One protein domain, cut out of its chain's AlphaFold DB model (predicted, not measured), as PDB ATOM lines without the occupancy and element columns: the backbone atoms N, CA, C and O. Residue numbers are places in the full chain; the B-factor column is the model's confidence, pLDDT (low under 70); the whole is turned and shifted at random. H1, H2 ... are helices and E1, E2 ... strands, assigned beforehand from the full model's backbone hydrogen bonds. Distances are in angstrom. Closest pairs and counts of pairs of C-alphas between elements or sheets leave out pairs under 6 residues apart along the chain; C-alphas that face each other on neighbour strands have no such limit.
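This is residues 370 to 435 of the 502 residues of an uncharacterized protein of Roseimaritima ulvae (UniProt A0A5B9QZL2). A short two-stranded antiparallel ribbon, E1 and E2, has the helix H1 over one face, while the longer helix H2 runs obliquely near H1 and away from E1. A wide loop between H1 and E2 arches away from the rest, and its residues 390 to 397 stick out. The printed part has 66 residues, with two named helices and two named strands in the order E1, H1, E2, H2; the class is mixed, helices and strands. The whole is compact, with a radius of gyration of the C-alphas of 12.3 A, and spans 33 by 30 by 18 A.

E1, residues 370 to 374, and E2, residues 405 to 410, are antiparallel neighbours with 146 degrees between their directions. N 373 and O 406 are within hydrogen-bond range at 3.0 A, as are N 406 and O 373 at 3.0 A. H1, residues 378 to 388, comes closest to E2 at the C-alphas of Leu 378 and Gln 406, 7.7 A apart. H1 and H2, residues 414 to 435, are near each other, with 11 pairs of C-alphas within 10 A. E1 and H2 are apart. In H1 and H2 every O i to N i+4 pair is within hydrogen-bond range.

E1 begins with C-alpha 370 at (50.189, -33.435, -12.687) and is 13.3 A long. H1 is 15.6 A long, E2 16.7 A and H2 30.8 A. H2 ends with C-alpha 435 at (29.314, -28.140, -13.634).

The C-alphas farthest apart, those of Pro 403 and Ala 415, are 32.8 A apart. The printed part has no cut. The link from H1 to E2 is long, with 16 residues; E1 to H1 and E2 to H2 are tight links. The mean pLDDT of the printed part is 70.9, and residues 370, 390 to 405, 407 and 434 to 435 are under 70.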
ATOM      1  N   VAL A 370      50.358 -34.872 -12.929       58.19
ATOM      2  CA  VAL A 370      50.189 -33.435 -12.687       58.19
ATOM      3  C   VAL A 370      48.797 -33.062 -13.178       58.19
ATOM      4  O   VAL A 370      48.524 -33.147 -14.373       58.19
ATOM      5  N   SER A 371      47.910 -32.658 -12.272       70.38
ATOM      6  CA  SER A 371      46.624 -32.062 -12.651       70.38
ATOM      7  C   SER A 371      46.526 -30.646 -12.106       70.38
ATOM      8  O   SER A 371      46.880 -30.395 -10.952       70.38
ATOM      9  N   THR A 372      46.084 -29.723 -12.960       74.00
ATOM     10  CA  THR A 372      45.740 -28.353 -12.586       74.00
ATOM     11  C   THR A 372      44.274 -28.325 -12.171       74.00
ATOM     12  O   THR A 372      43.382 -28.650 -12.954       74.00
ATOM     13  N   LEU A 373      44.018 -27.972 -10.914       79.19
ATOM     14  CA  LEU A 373      42.669 -27.893 -10.352       79.19
ATOM     15  C   LEU A 373      42.348 -26.459  -9.947       79.19
ATOM     16  O   LEU A 373      43.205 -25.757  -9.398       79.19
ATOM     17  N   ARG A 374      41.097 -26.044 -10.174       78.75
ATOM     18  CA  ARG A 374      40.574 -24.794  -9.617       78.75
ATOM     19  C   ARG A 374      40.417 -24.925  -8.103       78.75
ATOM     20  O   ARG A 374      40.144 -26.008  -7.582       78.75
ATOM     21  N   LYS A 375      40.552 -23.810  -7.387       76.50
ATOM     22  CA  LYS A 375      40.467 -23.771  -5.918       76.50
ATOM     23  C   LYS A 375      39.160 -24.354  -5.350       76.50
ATOM     24  O   LYS A 375      39.202 -24.990  -4.305       76.50
ATOM     25  N   ASP A 376      38.033 -24.166  -6.030       79.50
ATOM     26  CA  ASP A 376      36.712 -24.705  -5.660       79.50
ATOM     27  C   ASP A 376      36.578 -26.221  -5.886       79.50
ATOM     28  O   ASP A 376      35.743 -26.871  -5.264       79.50
ATOM     29  N   GLN A 377      37.421 -26.805  -6.740       82.31
ATOM     30  CA  GLN A 377      37.433 -28.241  -7.041       82.31
ATOM     31  C   GLN A 377      38.419 -29.025  -6.164       82.31
ATOM     32  O   GLN A 377      38.362 -30.255  -6.118       82.31
ATOM     33  N   LEU A 378      39.318 -28.328  -5.464       81.94
ATOM     34  CA  LEU A 378      40.402 -28.933  -4.700       81.94
ATOM     35  C   LEU A 378      39.900 -29.843  -3.574       81.94
ATOM     36  O   LEU A 378      40.391 -30.959  -3.439       81.94
ATOM     37  N   ASP A 379      38.929 -29.396  -2.779       77.81
ATOM     38  CA  ASP A 379      38.459 -30.169  -1.623       77.81
ATOM     39  C   ASP A 379      37.757 -31.460  -2.059       77.81
ATOM     40  O   ASP A 379      38.008 -32.532  -1.500       77.81
ATOM     41  N   ALA A 380      36.945 -31.381  -3.117       82.69
ATOM     42  CA  ALA A 380      36.268 -32.533  -3.704       82.69
ATOM     43  C   ALA A 380      37.278 -33.525  -4.305       82.69
ATOM     44  O   ALA A 380      37.193 -34.730  -4.051       82.69
ATOM     45  N   ALA A 381      38.285 -33.014  -5.021       83.38
ATOM     46  CA  ALA A 381      39.394 -33.809  -5.527       83.38
ATOM     47  C   ALA A 381      40.151 -34.506  -4.389       83.38
ATOM     48  O   ALA A 381      40.305 -35.725  -4.407       83.38
ATOM     49  N   LEU A 382      40.579 -33.770  -3.361       81.81
ATOM     50  CA  LEU A 382      41.305 -34.325  -2.217       81.81
ATOM     51  C   LEU A 382      40.496 -35.403  -1.490       81.81
ATOM     52  O   LEU A 382      41.053 -36.428  -1.095       81.81
ATOM     53  N   GLN A 383      39.188 -35.200  -1.326       83.56
ATOM     54  CA  GLN A 383      38.310 -36.190  -0.712       83.56
ATOM     55  C   GLN A 383      38.189 -37.453  -1.571       83.56
ATOM     56  O   GLN A 383      38.310 -38.560  -1.043       83.56
ATOM     57  N   TRP A 384      38.017 -37.300  -2.886       89.06
ATOM     58  CA  TRP A 384      37.992 -38.415  -3.833       89.06
ATOM     59  C   TRP A 384      39.294 -39.227  -3.788       89.06
ATOM     60  O   TRP A 384      39.271 -40.458  -3.715       89.06
ATOM     61  N   TRP A 385      40.431 -38.532  -3.744       83.75
ATOM     62  CA  TRP A 385      41.759 -39.134  -3.661       83.75
ATOM     63  C   TRP A 385      41.945 -39.933  -2.367       83.75
ATOM     64  O   TRP A 385      42.352 -41.095  -2.417       83.75
ATOM     65  N   ARG A 386      41.566 -39.359  -1.216       81.06
ATOM     66  CA  ARG A 386      41.629 -40.028   0.099       81.06
ATOM     67  C   ARG A 386      40.779 -41.296   0.179       81.06
ATOM     68  O   ARG A 386      41.124 -42.207   0.922       81.06
ATOM     69  N   GLN A 387      39.669 -41.362  -0.556       83.56
ATOM     70  CA  GLN A 387      38.788 -42.535  -0.559       83.56
ATOM     71  C   GLN A 387      39.346 -43.707  -1.375       83.56
ATOM     72  O   GLN A 387      39.019 -44.857  -1.088       83.56
ATOM     73  N   ARG A 388      40.155 -43.435  -2.408       81.19
ATOM     74  CA  ARG A 388      40.628 -44.456  -3.363       81.19
ATOM     75  C   ARG A 388      42.082 -44.861  -3.176       81.19
ATOM     76  O   ARG A 388      42.470 -45.938  -3.622       81.19
ATOM     77  N   ALA A 389      42.856 -44.041  -2.479       73.12
ATOM     78  CA  ALA A 389      44.194 -44.365  -2.028       73.12
ATOM     79  C   ALA A 389      44.233 -44.190  -0.499       73.12
ATOM     80  O   ALA A 389      44.146 -43.055  -0.025       73.12
ATOM     81  N   PRO A 390      44.330 -45.271   0.302       56.44
ATOM     82  CA  PRO A 390      44.557 -45.132   1.734       56.44
ATOM     83  C   PRO A 390      45.971 -44.576   1.929       56.44
ATOM     84  O   PRO A 390      46.949 -45.309   1.804       56.44
ATOM     85  N   VAL A 391      46.101 -43.268   2.168       50.38
ATOM     86  CA  VAL A 391      47.413 -42.627   2.332       50.38
ATOM     87  C   VAL A 391      47.477 -41.766   3.588       50.38
ATOM     88  O   VAL A 391      46.548 -41.021   3.901       50.38
ATOM     89  N   ALA A 392      48.620 -41.825   4.274       38.81
ATOM     90  CA  ALA A 392      49.038 -40.827   5.248       38.81
ATOM     91  C   ALA A 392      49.421 -39.532   4.505       38.81
ATOM     92  O   ALA A 392      50.478 -39.447   3.883       38.81
ATOM     93  N   ALA A 393      48.541 -38.532   4.515       42.06
ATOM     94  CA  ALA A 393      48.795 -37.250   3.865       42.06
ATOM     95  C   ALA A 393      49.544 -36.292   4.808       42.06
ATOM     96  O   ALA A 393      49.026 -35.933   5.864       42.06
ATOM     97  N   THR A 394      50.721 -35.814   4.408       37.50
ATOM     98  CA  THR A 394      51.385 -34.653   5.021       37.50
ATOM     99  C   THR A 394      51.196 -33.433   4.122       37.50
ATOM    100  O   THR A 394      51.748 -33.348   3.030       37.50
ATOM    101  N   ALA A 395      50.384 -32.472   4.569       37.03
ATOM    102  CA  ALA A 395      50.196 -31.209   3.864       37.03
ATOM    103  C   ALA A 395      51.333 -30.232   4.216       37.03
ATOM    104  O   ALA A 395      51.567 -29.944   5.389       37.03
ATOM    105  N   ARG A 396      52.017 -29.684   3.208       38.72
ATOM    106  CA  ARG A 396      52.853 -28.479   3.343       38.72
ATOM    107  C   ARG A 396      52.378 -27.415   2.359       38.72
ATOM    108  O   ARG A 396      51.813 -27.729   1.317       38.72
ATOM    109  N   LYS A 397      52.574 -26.152   2.738       34.81
ATOM    110  CA  LYS A 397      52.096 -24.967   2.014       34.81
ATOM    111  C   LYS A 397      52.722 -24.911   0.603       34.81
ATOM    112  O   LYS A 397      53.948 -24.938   0.523       34.81
ATOM    113  N   PRO A 398      51.926 -24.838  -0.480       36.97
ATOM    114  CA  PRO A 398      52.450 -24.828  -1.847       36.97
ATOM    115  C   PRO A 398      53.147 -23.494  -2.190       36.97
ATOM    116  O   PRO A 398      52.730 -22.449  -1.675       36.97
ATOM    117  N   PRO A 399      54.182 -23.496  -3.055       35.44
ATOM    118  CA  PRO A 399      54.719 -22.278  -3.658       35.44
ATOM    119  C   PRO A 399      53.743 -21.693  -4.695       35.44
ATOM    120  O   PRO A 399      52.906 -22.399  -5.256       35.44
ATOM    121  N   ALA A 400      53.835 -20.380  -4.913       37.84
ATOM    122  CA  ALA A 400      52.880 -19.588  -5.685       37.84
ATOM    123  C   ALA A 400      52.960 -19.860  -7.201       37.84
ATOM    124  O   ALA A 400      53.663 -19.173  -7.936       37.84
ATOM    125  N   ILE A 401      52.198 -20.848  -7.663       49.91
ATOM    126  CA  ILE A 401      51.586 -20.836  -9.000       49.91
ATOM    127  C   ILE A 401      50.286 -20.019  -8.872       49.91
ATOM    128  O   ILE A 401      49.801 -19.878  -7.747       49.91
ATOM    129  N   ASP A 402      49.794 -19.421  -9.972       50.16
ATOM    130  CA  ASP A 402      48.530 -18.654 -10.077       50.16
ATOM    131  C   ASP A 402      47.582 -18.915  -8.887       50.16
ATOM    132  O   ASP A 402      47.221 -20.073  -8.671       50.16
ATOM    133  N   PRO A 403      47.167 -17.893  -8.103       54.28
ATOM    134  CA  PRO A 403      46.406 -18.081  -6.860       54.28
ATOM    135  C   PRO A 403      45.125 -18.920  -7.007       54.28
ATOM    136  O   PRO A 403      44.557 -19.351  -5.997       54.28
ATOM    137  N   ASN A 404      44.663 -19.142  -8.238       60.31
ATOM    138  CA  ASN A 404      43.480 -19.930  -8.556       60.31
ATOM    139  C   ASN A 404      43.760 -21.372  -9.005       60.31
ATOM    140  O   ASN A 404      42.803 -22.142  -9.122       60.31
ATOM    141  N   THR A 405      45.021 -21.748  -9.221       55.75
ATOM    142  CA  THR A 405      45.417 -23.042  -9.782       55.75
ATOM    143  C   THR A 405      46.334 -23.788  -8.816       55.75
ATOM    144  O   THR A 405      47.370 -23.276  -8.400       55.75
ATOM    145  N   GLN A 406      45.974 -25.022  -8.460       73.31
ATOM    146  CA  GLN A 406      46.815 -25.886  -7.630       73.31
ATOM    147  C   GLN A 406      47.275 -27.116  -8.402       73.31
ATOM    148  O   GLN A 406      46.533 -27.654  -9.225       73.31
ATOM    149  N   VAL A 407      48.503 -27.550  -8.116       67.12
ATOM    150  CA  VAL A 407      49.112 -28.748  -8.693       67.12
ATOM    151  C   VAL A 407      49.117 -29.860  -7.652       67.12
ATOM    152  O   VAL A 407      49.695 -29.704  -6.575       67.12
ATOM    153  N   LEU A 408      48.499 -30.992  -7.987       74.62
ATOM    154  CA  LEU A 408      48.591 -32.224  -7.207       74.62
ATOM    155  C   LEU A 408      49.571 -33.185  -7.886       74.62
ATOM    156  O   LEU A 408      49.488 -33.382  -9.095       74.62
ATOM    157  N   ALA A 409      50.468 -33.770  -7.095       75.62
ATOM    158  CA  ALA A 409      51.512 -34.700  -7.512       75.62
ATOM    159  C   ALA A 409      51.333 -36.043  -6.792       75.62
ATOM    160  O   ALA A 409      51.257 -36.076  -5.562       75.62
ATOM    161  N   VAL A 410      51.292 -37.148  -7.541       78.88
ATOM    162  CA  VAL A 410      51.133 -38.499  -6.975       78.88
ATOM    163  C   VAL A 410      52.181 -39.443  -7.543       78.88
ATOM    164  O   VAL A 410      52.381 -39.472  -8.755       78.88
ATOM    165  N   ALA A 411      52.823 -40.216  -6.666       77.19
ATOM    166  CA  ALA A 411      53.785 -41.258  -7.013       77.19
ATOM    167  C   ALA A 411      53.231 -42.643  -6.647       77.19
ATOM    168  O   ALA A 411      52.509 -42.799  -5.666       77.19
ATOM    169  N   GLY A 412      53.563 -43.663  -7.432       83.56
ATOM    170  CA  GLY A 412      53.096 -45.032  -7.228       83.56
ATOM    171  C   GLY A 412      53.706 -45.989  -8.245       83.56
ATOM    172  O   GLY A 412      54.499 -45.585  -9.098       83.56
ATOM    173  N   THR A 413      53.342 -47.271  -8.173       84.19
ATOM    174  CA  THR A 413      53.730 -48.228  -9.219       84.19
ATOM    175  C   THR A 413      53.050 -47.854 -10.544       84.19
ATOM    176  O   THR A 413      51.929 -47.340 -10.517       84.19
ATOM    177  N   PRO A 414      53.657 -48.130 -11.714       76.75
ATOM    178  CA  PRO A 414      53.059 -47.781 -13.008       76.75
ATOM    179  C   PRO A 414      51.636 -48.327 -13.190       76.75
ATOM    180  O   PRO A 414      50.765 -47.631 -13.698       76.75
ATOM    181  N   ALA A 415      51.370 -49.544 -12.704       79.56
ATOM    182  CA  ALA A 415      50.040 -50.149 -12.751       79.56
ATOM    183  C   ALA A 415      49.024 -49.427 -11.846       79.56
ATOM    184  O   ALA A 415      47.880 -49.216 -12.249       79.56
ATOM    185  N   ALA A 416      49.434 -49.019 -10.638       80.25
ATOM    186  CA  ALA A 416      48.577 -48.250  -9.739       80.25
ATOM    187  C   ALA A 416      48.292 -46.854 -10.308       80.25
ATOM    188  O   ALA A 416      47.146 -46.419 -10.290       80.25
ATOM    189  N   LEU A 417      49.307 -46.191 -10.869       82.00
ATOM    190  CA  LEU A 417      49.169 -44.873 -11.484       82.00
ATOM    191  C   LEU A 417      48.297 -44.903 -12.739       82.00
ATOM    192  O   LEU A 417      47.454 -44.029 -12.879       82.00
ATOM    193  N   ALA A 418      48.420 -45.919 -13.597       79.81
ATOM    194  CA  ALA A 418      47.568 -46.067 -14.779       79.81
ATOM    195  C   ALA A 418      46.092 -46.301 -14.417       79.81
ATOM    196  O   ALA A 418      45.185 -45.748 -15.039       79.81
ATOM    197  N   LYS A 419      45.827 -47.104 -13.377       85.56
ATOM    198  CA  LYS A 419      44.460 -47.302 -12.873       85.56
ATOM    199  C   LYS A 419      43.892 -46.000 -12.302       85.56
ATOM    200  O   LYS A 419      42.754 -45.632 -12.577       85.56
ATOM    201  N   LEU A 420      44.706 -45.305 -11.521       85.81
ATOM    202  CA  LEU A 420      44.349 -44.078 -10.828       85.81
ATOM    203  C   LEU A 420      44.159 -42.895 -11.783       85.81
ATOM    204  O   LEU A 420      43.227 -42.123 -11.584       85.81
ATOM    205  N   SER A 421      44.965 -42.788 -12.844       84.12
ATOM    206  CA  SER A 421      44.785 -41.796 -13.907       84.12
ATOM    207  C   SER A 421      43.478 -42.028 -14.661       84.12
ATOM    208  O   SER A 421      42.712 -41.088 -14.842       84.12
ATOM    209  N   ALA A 422      43.161 -43.278 -15.011       85.69
ATOM    210  CA  ALA A 422      41.907 -43.614 -15.687       85.69
ATOM    211  C   ALA A 422      40.671 -43.351 -14.805       85.69
ATOM    212  O   ALA A 422      39.625 -42.918 -15.293       85.69
ATOM    213  N   ASP A 423      40.766 -43.618 -13.499       88.88
ATOM    214  CA  ASP A 423      39.699 -43.297 -12.548       88.88
ATOM    215  C   ASP A 423      39.565 -41.777 -12.346       88.88
ATOM    216  O   ASP A 423      38.444 -41.271 -12.243       88.88
ATOM    217  N   TRP A 424      40.686 -41.053 -12.320       87.12
ATOM    218  CA  TRP A 424      40.739 -39.597 -12.187       87.12
ATOM    219  C   TRP A 424      40.143 -38.889 -13.405       87.12
ATOM    220  O   TRP A 424      39.313 -38.000 -13.241       87.12
ATOM    221  N   GLU A 425      40.471 -39.324 -14.622       84.44
ATOM    222  CA  GLU A 425      39.873 -38.798 -15.855       84.44
ATOM    223  C   GLU A 425      38.350 -38.955 -15.856       84.44
ATOM    224  O   GLU A 425      37.631 -38.003 -16.155       84.44
ATOM    225  N   ARG A 426      37.838 -40.122 -15.436       88.94
ATOM    226  CA  ARG A 426      36.390 -40.341 -15.283       88.94
ATOM    227  C   ARG A 426      35.769 -39.395 -14.255       88.94
ATOM    228  O   ARG A 426      34.664 -38.904 -14.469       88.94
ATOM    229  N   TYR A 427      36.466 -39.125 -13.154       88.62
ATOM    230  CA  TYR A 427      35.998 -38.194 -12.128       88.62
ATOM    231  C   TYR A 427      35.980 -36.738 -12.613       88.62
ATOM    232  O   TYR A 427      34.977 -36.053 -12.425       88.62
ATOM    233  N   VAL A 428      37.032 -36.277 -13.297       83.56
ATOM    234  CA  VAL A 428      37.087 -34.925 -13.879       83.56
ATOM    235  C   VAL A 428      35.998 -34.751 -14.939       83.56
ATOM    236  O   VAL A 428      35.274 -33.759 -14.912       83.56
ATOM    237  N   GLN A 429      35.787 -35.749 -15.804       84.06
ATOM    238  CA  GLN A 429      34.687 -35.740 -16.775       84.06
ATOM    239  C   GLN A 429      33.307 -35.666 -16.098       84.06
ATOM    240  O   GLN A 429      32.415 -34.972 -16.589       84.06
ATOM    241  N   GLN A 430      33.120 -36.342 -14.958       86.31
ATOM    242  CA  GLN A 430      31.889 -36.248 -14.167       86.31
ATOM    243  C   GLN A 430      31.721 -34.874 -13.511       86.31
ATOM    244  O   GLN A 430      30.620 -34.331 -13.552       86.31
ATOM    245  N   LEU A 431      32.784 -34.292 -12.951       81.38
ATOM    246  CA  LEU A 431      32.772 -32.948 -12.362       81.38
ATOM    247  C   LEU A 431      32.461 -31.868 -13.401       81.38
ATOM    248  O   LEU A 431      31.615 -31.008 -13.160       81.38
ATOM    249  N   ASP A 432      33.095 -31.920 -14.570       75.56
ATOM    250  CA  ASP A 432      32.826 -30.984 -15.664       75.56
ATOM    251  C   ASP A 432      31.418 -31.183 -16.225       75.56
ATOM    252  O   ASP A 432      30.701 -30.217 -16.494       75.56
ATOM    253  N   GLY A 433      30.980 -32.441 -16.327       70.44
ATOM    254  CA  GLY A 433      29.610 -32.800 -16.666       70.44
ATOM    255  C   GLY A 433      28.595 -32.250 -15.664       70.44
ATOM    256  O   GLY A 433      27.577 -31.718 -16.086       70.44
ATOM    257  N   GLN A 434      28.868 -32.311 -14.358       62.00
ATOM    258  CA  GLN A 434      28.012 -31.750 -13.306       62.00
ATOM    259  C   GLN A 434      28.046 -30.224 -13.269       62.00
ATOM    260  O   GLN A 434      27.005 -29.610 -13.068       62.00
ATOM    261  N   THR A 435      29.195 -29.603 -13.537       45.94
ATOM    262  CA  THR A 435      29.314 -28.140 -13.634       45.94
ATOM    263  C   THR A 435      28.522 -27.618 -14.836       45.94
ATOM    264  O   THR A 435      27.822 -26.617 -14.731       45.94
TER     265      THR A 435